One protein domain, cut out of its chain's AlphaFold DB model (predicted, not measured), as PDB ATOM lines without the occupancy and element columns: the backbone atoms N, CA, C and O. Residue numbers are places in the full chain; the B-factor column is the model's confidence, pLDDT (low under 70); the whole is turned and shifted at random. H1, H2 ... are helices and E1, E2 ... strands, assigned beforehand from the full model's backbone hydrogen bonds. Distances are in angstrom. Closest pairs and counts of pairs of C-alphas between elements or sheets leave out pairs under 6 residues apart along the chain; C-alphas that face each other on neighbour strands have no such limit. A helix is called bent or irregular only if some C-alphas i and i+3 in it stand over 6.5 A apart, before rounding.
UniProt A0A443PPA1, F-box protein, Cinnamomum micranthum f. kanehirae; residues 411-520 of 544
ATOM      1  N   LYS A 411       7.171  37.734  -7.265       72.69
ATOM      2  CA  LYS A 411       6.133  38.129  -8.237       72.69
ATOM      3  C   LYS A 411       4.772  37.564  -7.810       72.69
ATOM      4  O   LYS A 411       4.586  36.355  -7.837       72.69
ATOM      5  N   CYS A 412       3.851  38.457  -7.459       66.69
ATOM      6  CA  CYS A 412       2.493  38.155  -7.015       66.69
ATOM      7  C   CYS A 412       1.503  38.763  -8.017       66.69
ATOM      8  O   CYS A 412       1.506  39.977  -8.230       66.69
ATOM      9  N   GLU A 413       0.661  37.928  -8.624       60.16
ATOM     10  CA  GLU A 413      -0.337  38.356  -9.619       60.16
ATOM     11  C   GLU A 413      -1.699  38.693  -8.985       60.16
ATOM     12  O   GLU A 413      -2.468  39.476  -9.537       60.16
ATOM     13  N   SER A 414      -1.998  38.146  -7.800       65.06
ATOM     14  CA  SER A 414      -3.296  38.305  -7.126       65.06
ATOM     15  C   SER A 414      -3.448  39.622  -6.357       65.06
ATOM     16  O   SER A 414      -4.565  40.043  -6.047       65.06
ATOM     17  N   GLY A 415      -2.328  40.251  -5.984       68.44
ATOM     18  CA  GLY A 415      -2.293  41.419  -5.102       68.44
ATOM     19  C   GLY A 415      -2.748  41.149  -3.659       68.44
ATOM     20  O   GLY A 415      -2.972  42.109  -2.917       68.44
ATOM     21  N   ARG A 416      -2.906  39.879  -3.254       73.50
ATOM     22  CA  ARG A 416      -3.320  39.465  -1.905       73.50
ATOM     23  C   ARG A 416      -2.191  38.707  -1.218       73.50
ATOM     24  O   ARG A 416      -1.923  37.555  -1.542       73.50
ATOM     25  N   TYR A 417      -1.570  39.347  -0.236       79.69
ATOM     26  CA  TYR A 417      -0.438  38.790   0.496       79.69
ATOM     27  C   TYR A 417      -0.390  39.273   1.945       79.69
ATOM     28  O   TYR A 417      -1.076  40.222   2.329       79.69
ATOM     29  N   THR A 418       0.422  38.616   2.768       80.50
ATOM     30  CA  THR A 418       0.691  39.004   4.162       80.50
ATOM     31  C   THR A 418       2.123  38.620   4.540       80.50
ATOM     32  O   THR A 418       2.613  37.565   4.136       80.50
ATOM     33  N   LEU A 419       2.807  39.482   5.300       84.50
ATOM     34  CA  LEU A 419       4.114  39.170   5.883       84.50
ATOM     35  C   LEU A 419       3.931  38.389   7.188       84.50
ATOM     36  O   LEU A 419       3.081  38.737   8.004       84.50
ATOM     37  N   LEU A 420       4.747  37.360   7.382       85.56
ATOM     38  CA  LEU A 420       4.757  36.469   8.541       85.56
ATOM     39  C   LEU A 420       6.208  36.181   8.954       85.56
ATOM     40  O   LEU A 420       7.140  36.399   8.181       85.56
ATOM     41  N   GLN A 421       6.405  35.651  10.159       85.19
ATOM     42  CA  GLN A 421       7.686  35.091  10.601       85.19
ATOM     43  C   GLN A 421       7.631  33.559  10.496       85.19
ATOM     44  O   GLN A 421       6.612  32.967  10.850       85.19
ATOM     45  N   MET A 422       8.704  32.927  10.014       84.00
ATOM     46  CA  MET A 422       8.836  31.467   9.937       84.00
ATOM     47  C   MET A 422      10.300  31.052  10.121       84.00
ATOM     48  O   MET A 422      11.160  31.548   9.403       84.00
ATOM     49  N   GLN A 423      10.604  30.183  11.088       81.56
ATOM     50  CA  GLN A 423      11.971  29.770  11.470       81.56
ATOM     51  C   GLN A 423      12.873  30.961  11.853       81.56
ATOM     52  O   GLN A 423      14.081  30.967  11.630       81.56
ATOM     53  N   GLY A 424      12.271  32.031  12.384       81.12
ATOM     54  CA  GLY A 424      12.935  33.321  12.603       81.12
ATOM     55  C   GLY A 424      13.197  34.148  11.332       81.12
ATOM     56  O   GLY A 424      13.598  35.308  11.452       81.12
ATOM     57  N   LEU A 425      12.934  33.602  10.143       89.62
ATOM     58  CA  LEU A 425      13.109  34.230   8.831       89.62
ATOM     59  C   LEU A 425      11.830  34.959   8.379       89.62
ATOM     60  O   LEU A 425      10.733  34.703   8.884       89.62
ATOM     61  N   LEU A 426      11.961  35.907   7.441       92.19
ATOM     62  CA  LEU A 426      10.800  36.609   6.882       92.19
ATOM     63  C   LEU A 426      10.092  35.709   5.865       92.19
ATOM     64  O   LEU A 426      10.687  35.326   4.856       92.19
ATOM     65  N   SER A 427       8.806  35.457   6.097       91.81
ATOM     66  CA  SER A 427       7.915  34.751   5.183       91.81
ATOM     67  C   SER A 427       6.945  35.724   4.502       91.81
ATOM     68  O   SER A 427       6.312  36.558   5.148       91.81
ATOM     69  N   PHE A 428       6.781  35.585   3.190       90.31
ATOM     70  CA  PHE A 428       5.775  36.253   2.373       90.31
ATOM     71  C   PHE A 428       4.731  35.213   1.965       90.31
ATOM     72  O   PHE A 428       5.019  34.300   1.189       90.31
ATOM     73  N   ALA A 429       3.528  35.329   2.523       87.25
ATOM     74  CA  ALA A 429       2.403  34.469   2.192       87.25
ATOM     75  C   ALA A 429       1.620  35.091   1.030       87.25
ATOM     76  O   ALA A 429       1.016  36.149   1.202       87.25
ATOM     77  N   ASP A 430       1.650  34.451  -0.138       86.75
ATOM     78  CA  ASP A 430       0.997  34.894  -1.372       86.75
ATOM     79  C   ASP A 430      -0.227  34.029  -1.677       86.75
ATOM     80  O   ASP A 430      -0.121  32.807  -1.798       86.75
ATOM     81  N   HIS A 431      -1.393  34.645  -1.865       80.62
ATOM     82  CA  HIS A 431      -2.554  33.958  -2.423       80.62
ATOM     83  C   HIS A 431      -2.388  33.826  -3.942       80.62
ATOM     84  O   HIS A 431      -3.049  34.529  -4.710       80.62
ATOM     85  N   ALA A 432      -1.503  32.925  -4.377       79.19
ATOM     86  CA  ALA A 432      -1.178  32.685  -5.784       79.19
ATOM     87  C   ALA A 432      -2.418  32.351  -6.640       79.19
ATOM     88  O   ALA A 432      -2.466  32.664  -7.828       79.19
ATOM     89  N   SER A 433      -3.457  31.758  -6.042       76.19
ATOM     90  CA  SER A 433      -4.792  31.693  -6.643       76.19
ATOM     91  C   SER A 433      -5.892  31.655  -5.578       76.19
ATOM     92  O   SER A 433      -5.621  31.545  -4.385       76.19
ATOM     93  N   HIS A 434      -7.160  31.675  -6.006       72.19
ATOM     94  CA  HIS A 434      -8.319  31.539  -5.111       72.19
ATOM     95  C   HIS A 434      -8.279  30.309  -4.178       72.19
ATOM     96  O   HIS A 434      -8.841  30.370  -3.088       72.19
ATOM     97  N   ASN A 435      -7.591  29.231  -4.574       78.25
ATOM     98  CA  ASN A 435      -7.484  27.982  -3.811       78.25
ATOM     99  C   ASN A 435      -6.043  27.655  -3.376       78.25
ATOM    100  O   ASN A 435      -5.808  26.561  -2.862       78.25
ATOM    101  N   GLN A 436      -5.074  28.546  -3.596       85.12
ATOM    102  CA  GLN A 436      -3.656  28.260  -3.365       85.12
ATOM    103  C   GLN A 436      -2.976  29.395  -2.604       85.12
ATOM    104  O   GLN A 436      -2.985  30.542  -3.053       85.12
ATOM    105  N   LEU A 437      -2.360  29.039  -1.478       87.69
ATOM    106  CA  LEU A 437      -1.483  29.902  -0.696       87.69
ATOM    107  C   LEU A 437      -0.044  29.388  -0.808       87.69
ATOM    108  O   LEU A 437       0.250  28.283  -0.356       87.69
ATOM    109  N   ASP A 438       0.847  30.194  -1.373       90.06
ATOM    110  CA  ASP A 438       2.277  29.910  -1.447       90.06
ATOM    111  C   ASP A 438       3.013  30.651  -0.324       90.06
ATOM    112  O   ASP A 438       2.839  31.858  -0.145       90.06
ATOM    113  N   LEU A 439       3.866  29.944   0.421       91.25
ATOM    114  CA  LEU A 439       4.769  30.537   1.405       91.25
ATOM    115  C   LEU A 439       6.173  30.656   0.816       91.25
ATOM    116  O   LEU A 439       6.795  29.657   0.440       91.25
ATOM    117  N   TRP A 440       6.675  31.887   0.766       92.94
ATOM    118  CA  TRP A 440       8.017  32.215   0.301       92.94
ATOM    119  C   TRP A 440       8.871  32.725   1.457       92.94
ATOM    120  O   TRP A 440       8.441  33.631   2.160       92.94
ATOM    121  N   VAL A 441      10.099  32.236   1.610       94.12
ATOM    122  CA  VAL A 441      11.040  32.698   2.641       94.12
ATOM    123  C   VAL A 441      12.184  33.500   2.034       94.12
ATOM    124  O   VAL A 441      12.761  33.121   1.011       94.12
ATOM    125  N   LEU A 442      12.512  34.623   2.676       94.50
ATOM    126  CA  LEU A 442      13.623  35.495   2.314       94.50
ATOM    127  C   LEU A 442      14.926  34.997   2.944       94.50
ATOM    128  O   LEU A 442      15.193  35.246   4.121       94.50
ATOM    129  N   MET A 443      15.767  34.362   2.129       92.62
ATOM    130  CA  MET A 443      17.045  33.780   2.562       92.62
ATOM    131  C   MET A 443      18.158  34.817   2.756       92.62
ATOM    132  O   MET A 443      19.125  34.567   3.471       92.62
ATOM    133  N   ASN A 444      18.074  35.966   2.082       88.25
ATOM    134  CA  ASN A 444      19.086  37.016   2.159       88.25
ATOM    135  C   ASN A 444      18.448  38.380   1.890       88.25
ATOM    136  O   ASN A 444      17.861  38.593   0.835       88.25
ATOM    137  N   VAL A 445      18.576  39.308   2.839       87.81
ATOM    138  CA  VAL A 445      18.009  40.664   2.747       87.81
ATOM    139  C   VAL A 445      18.819  41.563   1.803       87.81
ATOM    140  O   VAL A 445      18.245  42.322   1.029       87.81
ATOM    141  N   LYS A 446      20.156  41.464   1.829       86.31
ATOM    142  CA  LYS A 446      21.074  42.336   1.063       86.31
ATOM    143  C   LYS A 446      21.136  41.978  -0.424       86.31
ATOM    144  O   LYS A 446      21.433  42.829  -1.256       86.31
ATOM    145  N   LYS A 447      20.877  40.714  -0.756       87.38
ATOM    146  CA  LYS A 447      20.657  40.221  -2.120       87.38
ATOM    147  C   LYS A 447      19.338  39.447  -2.106       87.38
ATOM    148  O   LYS A 447      19.389  38.266  -1.779       87.38
ATOM    149  N   PRO A 448      18.186  40.087  -2.391       87.19
ATOM    150  CA  PRO A 448      16.864  39.512  -2.149       87.19
ATOM    151  C   PRO A 448      16.659  38.201  -2.913       87.19
ATOM    152  O   PRO A 448      16.381  38.187  -4.111       87.19
ATOM    153  N   THR A 449      16.800  37.089  -2.194       91.31
ATOM    154  CA  THR A 449      16.611  35.726  -2.700       91.31
ATOM    155  C   THR A 449      15.475  35.059  -1.945       91.31
ATOM    156  O   THR A 449      15.593  34.802  -0.744       91.31
ATOM    157  N   TRP A 450      14.393  34.777  -2.664       93.00
ATOM    158  CA  TRP A 450      13.196  34.129  -2.142       93.00
ATOM    159  C   TRP A 450      13.149  32.662  -2.564       93.00
ATOM    160  O   TRP A 450      13.329  32.354  -3.742       93.00
ATOM    161  N   ILE A 451      12.866  31.769  -1.618       92.81
ATOM    162  CA  ILE A 451      12.601  30.349  -1.875       92.81
ATOM    163  C   ILE A 451      11.132  30.079  -1.556       92.81
ATOM    164  O   ILE A 451      10.656  30.480  -0.500       92.81
ATOM    165  N   LYS A 452      10.407  29.402  -2.451       92.88
ATOM    166  CA  LYS A 452       9.075  28.870  -2.134       92.88
ATOM    167  C   LYS A 452       9.257  27.607  -1.297       92.88
ATOM    168  O   LYS A 452       9.762  26.615  -1.814       92.88
ATOM    169  N   GLU A 453       8.871  27.658  -0.028       90.50
ATOM    170  CA  GLU A 453       9.042  26.542   0.911       90.50
ATOM    171  C   GLU A 453       7.804  25.638   0.933       90.50
ATOM    172  O   GLU A 453       7.917  24.413   0.892       90.50
ATOM    173  N   HIS A 454       6.608  26.236   0.898       90.00
ATOM    174  CA  HIS A 454       5.343  25.504   0.906       90.00
ATOM    175  C   HIS A 454       4.345  26.059  -0.116       90.00
ATOM    176  O   HIS A 454       4.327  27.252  -0.416       90.00
ATOM    177  N   SER A 455       3.480  25.179  -0.619       90.56
ATOM    178  CA  SER A 455       2.317  25.506  -1.450       90.56
ATOM    179  C   SER A 455       1.119  24.755  -0.885       90.56
ATOM    180  O   SER A 455       1.159  23.532  -0.749       90.56
ATOM    181  N   ILE A 456       0.072  25.484  -0.512       87.69
ATOM    182  CA  ILE A 456      -1.025  24.982   0.313       87.69
ATOM    183  C   ILE A 456      -2.331  25.093  -0.460       87.69
ATOM    184  O   ILE A 456      -2.805  26.188  -0.768       87.69
ATOM    185  N   HIS A 457      -2.932  23.939  -0.742       85.38
ATOM    186  CA  HIS A 457      -4.234  23.853  -1.389       85.38
ATOM    187  C   HIS A 457      -5.354  24.017  -0.355       85.38
ATOM    188  O   HIS A 457      -5.604  23.137   0.468       85.38
ATOM    189  N   LEU A 458      -6.071  25.138  -0.433       78.25
ATOM    190  CA  LEU A 458      -7.193  25.490   0.447       78.25
ATOM    191  C   LEU A 458      -8.468  24.667   0.157       78.25
ATOM    192  O   LEU A 458      -9.476  24.791   0.851       78.25
ATOM    193  N   ASP A 459      -8.431  23.805  -0.861       69.81
ATOM    194  CA  ASP A 459      -9.549  22.963  -1.293       69.81
ATOM    195  C   ASP A 459      -9.989  21.904  -0.270       69.81
ATOM    196  O   ASP A 459     -11.126  21.432  -0.341       69.81
ATOM    197  N   SER A 460      -9.123  21.552   0.684       63.59
ATOM    198  CA  SER A 460      -9.423  20.618   1.777       63.59
ATOM    199  C   SER A 460     -10.285  21.228   2.892       63.59
ATOM    200  O   SER A 460     -10.793  20.490   3.740       63.59
ATOM    201  N   ILE A 461     -10.530  22.546   2.881       66.25
ATOM    202  CA  ILE A 461     -11.508  23.176   3.778       66.25
ATOM    203  C   ILE A 461     -12.908  22.647   3.424       66.25
ATOM    204  O   ILE A 461     -13.411  22.833   2.313       66.25
ATOM    205  N   GLY A 462     -13.526  21.954   4.386       55.25
ATOM    206  CA  GLY A 462     -14.701  21.106   4.172       55.25
ATOM    207  C   GLY A 462     -15.859  21.765   3.409       55.25
ATOM    208  O   GLY A 462     -16.206  22.928   3.617       55.25
ATOM    209  N   ARG A 463     -16.519  20.974   2.549       48.66
ATOM    210  CA  ARG A 463     -17.563  21.436   1.608       48.66
ATOM    211  C   ARG A 463     -18.717  22.226   2.249       48.66
ATOM    212  O   ARG A 463     -19.313  23.035   1.550       48.66
ATOM    213  N   SER A 464     -19.012  22.045   3.542       44.91
ATOM    214  CA  SER A 464     -20.073  22.788   4.253       44.91
ATOM    215  C   SER A 464     -19.756  24.269   4.518       44.91
ATOM    216  O   SER A 464     -20.596  24.978   5.065       44.91
ATOM    217  N   VAL A 465     -18.562  24.740   4.140       50.47
ATOM    218  CA  VAL A 465     -18.091  26.114   4.384       50.47
ATOM    219  C   VAL A 465     -17.793  26.871   3.071       50.47
ATOM    220  O   VAL A 465     -17.538  28.073   3.077       50.47
ATOM    221  N   ARG A 466     -17.869  26.201   1.911       46.75
ATOM    222  CA  ARG A 466     -17.541  26.789   0.600       46.75
ATOM    223  C   ARG A 466     -18.623  27.748   0.078       46.75
ATOM    224  O   ARG A 466     -19.642  27.318  -0.455       46.75
ATOM    225  N   THR A 467     -18.311  29.041   0.056       51.06
ATOM    226  CA  THR A 467     -18.802  29.995  -0.959       51.06
ATOM    227  C   THR A 467     -17.599  30.595  -1.693       51.06
ATOM    228  O   THR A 467     -16.508  30.637  -1.134       51.06
ATOM    229  N   LYS A 468     -17.741  31.099  -2.931       47.34
ATOM    230  CA  LYS A 468     -16.605  31.769  -3.616       47.34
ATOM    231  C   LYS A 468     -16.060  32.973  -2.826       47.34
ATOM    232  O   LYS A 468     -14.872  33.244  -2.880       47.34
ATOM    233  N   SER A 469     -16.911  33.630  -2.040       52.47
ATOM    234  CA  SER A 469     -16.544  34.709  -1.115       52.47
ATOM    235  C   SER A 469     -15.828  34.258   0.170       52.47
ATOM    236  O   SER A 469     -15.378  35.114   0.920       52.47
ATOM    237  N   PHE A 470     -15.747  32.956   0.466       53.59
ATOM    238  CA  PHE A 470     -15.160  32.447   1.714       53.59
ATOM    239  C   PHE A 470     -13.624  32.466   1.692       53.59
ATOM    240  O   PHE A 470     -13.010  32.922   2.654       53.59
ATOM    241  N   LEU A 471     -13.010  31.983   0.605       56.00
ATOM    242  CA  LEU A 471     -11.545  31.902   0.475       56.00
ATOM    243  C   LEU A 471     -10.909  33.289   0.310       56.00
ATOM    244  O   LEU A 471      -9.806  33.526   0.791       56.00
ATOM    245  N   ASP A 472     -11.660  34.224  -0.271       57.16
ATOM    246  CA  ASP A 472     -11.323  35.647  -0.373       57.16
ATOM    247  C   ASP A 472     -11.172  36.360   0.986       57.16
ATOM    248  O   ASP A 472     -10.551  37.421   1.055       57.16
ATOM    249  N   ASP A 473     -11.740  35.783   2.050       62.09
ATOM    250  CA  ASP A 473     -11.832  36.340   3.406       62.09
ATOM    251  C   ASP A 473     -10.972  35.560   4.434       62.09
ATOM    252  O   ASP A 473     -11.094  35.778   5.649       62.09
ATOM    253  N   LEU A 474     -10.133  34.626   3.963       70.44
ATOM    254  CA  LEU A 474      -9.264  33.777   4.778       70.44
ATOM    255  C   LEU A 474      -7.824  34.305   4.743       70.44
ATOM    256  O   LEU A 474      -7.149  34.176   3.729       70.44
ATOM    257  N   PHE A 475      -7.335  34.850   5.859       71.69
ATOM    258  CA  PHE A 475      -5.986  35.431   5.940       71.69
ATOM    259  C   PHE A 475      -5.118  34.683   6.960       71.69
ATOM    260  O   PHE A 475      -5.591  34.452   8.083       71.69
ATOM    261  N   PRO A 476      -3.869  34.307   6.618       77.69
ATOM    262  CA  PRO A 476      -2.935  33.751   7.588       77.69
ATOM    263  C   PRO A 476      -2.492  34.847   8.571       77.69
ATOM    264  O   PRO A 476      -2.208  35.974   8.175       77.69
ATOM    265  N   LEU A 477      -2.464  34.521   9.863       72.81
ATOM    266  CA  LEU A 477      -2.077  35.430  10.950       72.81
ATOM    267  C   LEU A 477      -0.695  35.120  11.525       72.81
ATOM    268  O   LEU A 477       0.025  36.030  11.917       72.81
ATOM    269  N   ALA A 478      -0.374  33.834  11.662       75.25
ATOM    270  CA  ALA A 478       0.818  33.360  12.349       75.25
ATOM    271  C   ALA A 478       1.166  31.940  11.900       75.25
ATOM    272  O   ALA A 478       0.285  31.179  11.486       75.25
ATOM    273  N   ILE A 479       2.440  31.585  12.044       76.56
ATOM    274  CA  ILE A 479       2.958  30.232  11.859       76.56
ATOM    275  C   ILE A 479       3.525  29.784  13.207       76.56
ATOM    276  O   ILE A 479       4.262  30.521  13.857       76.56
ATOM    277  N   LEU A 480       3.107  28.605  13.654       75.12
ATOM    278  CA  LEU A 480       3.585  27.924  14.851       75.12
ATOM    279  C   LEU A 480       4.505  26.795  14.397       75.12
ATOM    280  O   LEU A 480       4.173  26.092  13.447       75.12
ATOM    281  N   GLU A 481       5.639  26.624  15.066       69.69
ATOM    282  CA  GLU A 481       6.718  25.740  14.594       69.69
ATOM    283  C   GLU A 481       6.678  24.346  15.245       69.69
ATOM    284  O   GLU A 481       7.317  23.418  14.767       69.69
ATOM    285  N   ASN A 482       5.926  24.181  16.341       68.12
ATOM    286  CA  ASN A 482       5.879  22.949  17.133       68.12
ATOM    287  C   ASN A 482       4.445  22.648  17.626       68.12
ATOM    288  O   ASN A 482       4.047  23.155  18.678       68.12
ATOM    289  N   PRO A 483       3.653  21.824  16.910       69.75
ATOM    290  CA  PRO A 483       3.886  21.336  15.546       69.75
ATOM    291  C   PRO A 483       3.663  22.432  14.492       69.75
ATOM    292  O   PRO A 483       2.980  23.425  14.761       69.75
ATOM    293  N   TRP A 484       4.183  22.209  13.281       80.00
ATOM    294  CA  TRP A 484       4.067  23.111  12.131       80.00
ATOM    295  C   TRP A 484       2.612  23.399  11.739       80.00
ATOM    296  O   TRP A 484       1.966  22.615  11.036       80.00
ATOM    297  N   ARG A 485       2.086  24.542  12.197       82.06
ATOM    298  CA  ARG A 485       0.684  24.943  12.015       82.06
ATOM    299  C   ARG A 485       0.530  26.410  11.635       82.06
ATOM    300  O   ARG A 485       1.049  27.293  12.307       82.06
ATOM    301  N   ILE A 486      -0.280  26.682  10.618       81.88
ATOM    302  CA  ILE A 486      -0.649  28.043  10.209       81.88
ATOM    303  C   ILE A 486      -2.004  28.390  10.810       81.88
ATOM    304  O   ILE A 486      -2.969  27.648  10.631       81.88
ATOM    305  N   ILE A 487      -2.088  29.525  11.500       77.19
ATOM    306  CA  ILE A 487      -3.338  30.041  12.062       77.19
ATOM    307  C   ILE A 487      -3.971  31.016  11.073       77.19
ATOM    308  O   ILE A 487      -3.366  32.020  10.706       77.19
ATOM    309  N   PHE A 488      -5.214  30.746  10.684       76.31
ATOM    310  CA  PHE A 488      -6.010  31.568   9.783       76.31
ATOM    311  C   PHE A 488      -7.166  32.253  10.511       76.31
ATOM    312  O   PHE A 488      -7.910  31.624  11.275       76.31
ATOM    313  N   LYS A 489      -7.387  33.531  10.195       69.38
ATOM    314  CA  LYS A 489      -8.593  34.270  10.590       69.38
ATOM    315  C   LYS A 489      -9.683  34.073   9.547       69.38
ATOM    316  O   LYS A 489      -9.442  34.318   8.367       69.38
ATOM    317  N   TRP A 490     -10.888  33.693   9.975       62.19
ATOM    318  CA  TRP A 490     -12.031  33.575   9.069       62.19
ATOM    319  C   TRP A 490     -12.965  34.797   9.143       62.19
ATOM    320  O   TRP A 490     -13.743  34.930  10.093       62.19
ATOM    321  N   THR A 491     -12.962  35.625   8.086       53.69
ATOM    322  CA  THR A 491     -13.771  36.851   7.867       53.69
ATOM    323  C   THR A 491     -13.551  37.994   8.868       53.69
ATOM    324  O   THR A 491     -13.112  37.821  10.003       53.69
ATOM    325  N   LYS A 492     -13.994  39.200   8.484       47.84
ATOM    326  CA  LYS A 492     -14.037  40.383   9.364       47.84
ATOM    327  C   LYS A 492     -15.080  40.316  10.500       47.84
ATOM    328  O   LYS A 492     -15.160  41.260  11.284       47.84
ATOM    329  N   ARG A 493     -15.922  39.270  10.574       44.19
ATOM    330  CA  ARG A 493     -17.063  39.190  11.518       44.19
ATOM    331  C   ARG A 493     -17.186  37.881  12.303       44.19
ATOM    332  O   ARG A 493     -17.867  37.884  13.327       44.19
ATOM    333  N   SER A 494     -16.580  36.778  11.862       51.84
ATOM    334  CA  SER A 494     -16.592  35.532  12.635       51.84
ATOM    335  C   SER A 494     -15.541  35.561  13.754       51.84
ATOM    336  O   SER A 494     -14.506  36.213  13.644       51.84
ATOM    337  N   ARG A 495     -15.813  34.829  14.840       55.28
ATOM    338  CA  ARG A 495     -14.848  34.560  15.924       55.28
ATOM    339  C   ARG A 495     -14.076  33.252  15.733       55.28
ATOM    340  O   ARG A 495     -13.319  32.869  16.616       55.28
ATOM    341  N   LYS A 496     -14.308  32.527  14.636       60.94
ATOM    342  CA  LYS A 496     -13.647  31.243  14.406       60.94
ATOM    343  C   LYS A 496     -12.275  31.485  13.789       60.94
ATOM    344  O   LYS A 496     -12.129  32.308  12.884       60.94
ATOM    345  N   MET A 497     -11.299  30.715  14.245       70.38
ATOM    346  CA  MET A 497     -10.024  30.557  13.558       70.38
ATOM    347  C   MET A 497      -9.868  29.111  13.124       70.38
ATOM    348  O   MET A 497     -10.450  28.200  13.722       70.38
ATOM    349  N   LEU A 498      -9.098  28.922  12.064       75.25
ATOM    350  CA  LEU A 498      -8.715  27.614  11.566       75.25
ATOM    351  C   LEU A 498      -7.212  27.458  11.771       75.25
ATOM    352  O   LEU A 498      -6.468  28.415  11.575       75.25
ATOM    353  N   SER A 499      -6.770  26.270  12.156       80.88
ATOM    354  CA  SER A 499      -5.374  25.873  12.039       80.88
ATOM    355  C   SER A 499      -5.249  24.919  10.862       80.88
ATOM    356  O   SER A 499      -6.117  24.070  10.653       80.88
ATOM    357  N   TYR A 500      -4.180  25.078  10.093       83.94
ATOM    358  CA  TYR A 500      -3.756  24.136   9.067       83.94
ATOM    359  C   TYR A 500      -2.451  23.494   9.509       83.94
ATOM    360  O   TYR A 500      -1.511  24.222   9.820       83.94
ATOM    361  N   GLU A 501      -2.385  22.170   9.543       85.25
ATOM    362  CA  GLU A 501      -1.156  21.439   9.854       85.25
ATOM    363  C   GLU A 501      -0.379  21.138   8.569       85.25
ATOM    364  O   GLU A 501      -0.938  20.591   7.620       85.25
ATOM    365  N   ILE A 502       0.896  21.538   8.521       84.88
ATOM    366  CA  ILE A 502       1.717  21.457   7.302       84.88
ATOM    367  C   ILE A 502       2.172  20.015   7.048       84.88
ATOM    368  O   ILE A 502       2.083  19.534   5.921       84.88
ATOM    369  N   GLU A 503       2.619  19.317   8.097       85.19
ATOM    370  CA  GLU A 503       3.110  17.931   8.021       85.19
ATOM    371  C   GLU A 503       1.994  16.922   7.713       85.19
ATOM    372  O   GLU A 503       2.211  15.946   6.996       85.19
ATOM    373  N   ASN A 504       0.784  17.179   8.217       84.00
ATOM    374  CA  ASN A 504      -0.411  16.379   7.967       84.00
ATOM    375  C   ASN A 504      -1.540  17.280   7.424       84.00
ATOM    376  O   ASN A 504      -2.370  17.734   8.220       84.00
ATOM    377  N   PRO A 505      -1.570  17.550   6.098       84.44
ATOM    378  CA  PRO A 505      -2.441  18.521   5.424       84.44
ATOM    379  C   PRO A 505      -3.926  18.455   5.802       84.44
ATOM    380  O   PRO A 505      -4.750  17.823   5.137       84.44
ATOM    381  N   SER A 506      -4.289  19.157   6.870       81.25
ATOM    382  CA  SER A 506      -5.622  19.100   7.459       81.25
ATOM    383  C   SER A 506      -5.978  20.421   8.129       81.25
ATOM    384  O   SER A 506      -5.140  21.083   8.743       81.25
ATOM    385  N   PHE A 507      -7.245  20.815   7.993       81.44
ATOM    386  CA  PHE A 507      -7.800  21.981   8.669       81.44
ATOM    387  C   PHE A 507      -8.564  21.549   9.916       81.44
ATOM    388  O   PHE A 507      -9.449  20.696   9.842       81.44
ATOM    389  N   SER A 508      -8.285  22.197  11.044       78.44
ATOM    390  CA  SER A 508      -9.046  22.028  12.283       78.44
ATOM    391  C   SER A 508      -9.544  23.376  12.809       78.44
ATOM    392  O   SER A 508      -8.973  24.429  12.519       78.44
ATOM    393  N   ALA A 509     -10.651  23.365  13.552       72.81
ATOM    394  CA  ALA A 509     -11.150  24.567  14.208       72.81
ATOM    395  C   ALA A 509     -10.344  24.830  15.486       72.81
ATOM    396  O   ALA A 509     -10.205  23.947  16.331       72.81
ATOM    397  N   VAL A 510      -9.849  26.056  15.646       67.56
ATOM    398  CA  VAL A 510      -9.094  26.450  16.838       67.56
ATOM    399  C   VAL A 510     -10.069  26.863  17.935       67.56
ATOM    400  O   VAL A 510     -10.799  27.848  17.793       67.56
ATOM    401  N   ASN A 511     -10.066  26.120  19.041       59.31
ATOM    402  CA  ASN A 511     -10.823  26.475  20.235       59.31
ATOM    403  C   ASN A 511     -10.098  27.593  20.993       59.31
ATOM    404  O   ASN A 511      -8.952  27.441  21.402       59.31
ATOM    405  N   LEU A 512     -10.773  28.724  21.187       54.53
ATOM    406  CA  LEU A 512     -10.256  29.844  21.973       54.53
ATOM    407  C   LEU A 512     -10.635  29.658  23.445       54.53
ATOM    408  O   LEU A 512     -11.824  29.559  23.758       54.53
ATOM    409  N   GLN A 513      -9.649  29.647  24.346       44.44
ATOM    410  CA  GLN A 513      -9.919  29.694  25.781       44.44
ATOM    411  C   GLN A 513     -10.234  31.132  26.204       44.44
ATOM    412  O   GLN A 513      -9.384  32.018  26.300       44.44
ATOM    413  N   CYS A 514     -11.516  31.365  26.444       38.97
ATOM    414  CA  CYS A 514     -12.038  32.642  26.891       38.97
ATOM    415  C   CYS A 514     -11.722  32.835  28.383       38.97
ATOM    416  O   CYS A 514     -12.461  32.334  29.227       38.97
ATOM    417  N   PHE A 515     -10.665  33.574  28.723       37.72
ATOM    418  CA  PHE A 515     -10.414  33.957  30.116       37.72
ATOM    419  C   PHE A 515     -11.410  35.049  30.518       37.72
ATOM    420  O   PHE A 515     -11.285  36.214  30.136       37.72
ATOM    421  N   TYR A 516     -12.447  34.634  31.242       30.08
ATOM    422  CA  TYR A 516     -13.452  35.511  31.826       30.08
ATOM    423  C   TYR A 516     -13.072  35.843  33.264       30.08
ATOM    424  O   TYR A 516     -13.057  34.961  34.116       30.08
ATOM    425  N   THR A 517     -12.911  37.125  33.560       26.16
ATOM    426  CA  THR A 517     -13.074  37.629  34.921       26.16
ATOM    427  C   THR A 517     -14.556  37.800  35.235       26.16
ATOM    428  O   THR A 517     -15.277  38.566  34.586       26.16
ATOM    429  N   ALA A 518     -15.034  37.050  36.224       22.86
ATOM    430  CA  ALA A 518     -16.319  37.314  36.853       22.86
ATOM    431  C   ALA A 518     -16.133  38.413  37.913       22.86
ATOM    432  O   ALA A 518     -15.136  38.376  38.633       22.86
ATOM    433  N   PRO A 519     -17.059  39.379  38.041       25.34
ATOM    434  CA  PRO A 519     -16.980  40.354  39.117       25.34
ATOM    435  C   PRO A 519     -17.173  39.660  40.469       25.34
ATOM    436  O   PRO A 519     -18.089  38.851  40.635       25.34
ATOM    437  N   ILE A 520     -16.369  40.041  41.459       26.97
ATOM    438  CA  ILE A 520     -16.773  39.897  42.857       26.97
ATOM    439  C   ILE A 520     -17.888  40.926  43.075       26.97
ATOM    440  O   ILE A 520     -17.644  42.131  43.018       26.97
TER     441      ILE A 520
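Overview. This is residues 411 to 520 of the 544 residues of the protein "F-box protein" of Cinnamomum micranthum f. kanehirae (UniProt A0A443PPA1). Two strongly twisted four-strand sheets, E1 to E4 and E5 to E8, form a sandwich only partly face to face, their strands crossed at 54 degrees and E1 nearest E5; short helix H1 lies in the link between them, and residues 513 to 520 stick out as a tail. The printed part has 110 residues, with four strands, one named helix and four more strands along the chain; the class is mostly strand. Each sheet, in order E1 E2 E3 E4 and E5 E6 E7 E8, is a meander, each strand the antiparallel neighbour of the one before. The whole is only just compact, close to loose, with radius of gyration of the C-alphas 15.6 A, and spans 58 by 35 by 26 A.

Along the chain. Find C-alpha 417 at (-0.438, 38.790, 0.496), where E1, residues 417 to 422, begins. Next come E2, residues 425 to 433, 23.8 A long, E3, 436 to 444, 25.0 A, and E4, 449 to 457, 24.0 A. H1, residues 468 to 471, is only just irregular, with C-alphas 468 and 471 6.51 A apart. E5, residues 474 to 481, bends by 55 degrees at residue 477; E6 is 484 to 490, E7 497 to 501, and E8 506 to 510, ending at (-9.094, 26.450, 16.838).

Arrangement. Look for hairpins E2 and E3 at N 430 and O 438, 2.9 A, and E5 and E6 at N 477 and O 487, 2.8 A, among others, each within hydrogen-bond range. Between the sheets, the closest C-alphas of E1 and E5 are Leu 420 and Ala 478, 6.3 A; E4 is apart from E5. H1 is on neither sheet and too short for an O i to N i+4 pair.

Size, cuts and confidence. The farthest C-alphas, Lys 447 and Ile 520, are 58.5 A apart. The printed part has no cut, no link is long, and pLDDT is under 70 at, for instance, residues 459 to 473 and 510 to 520.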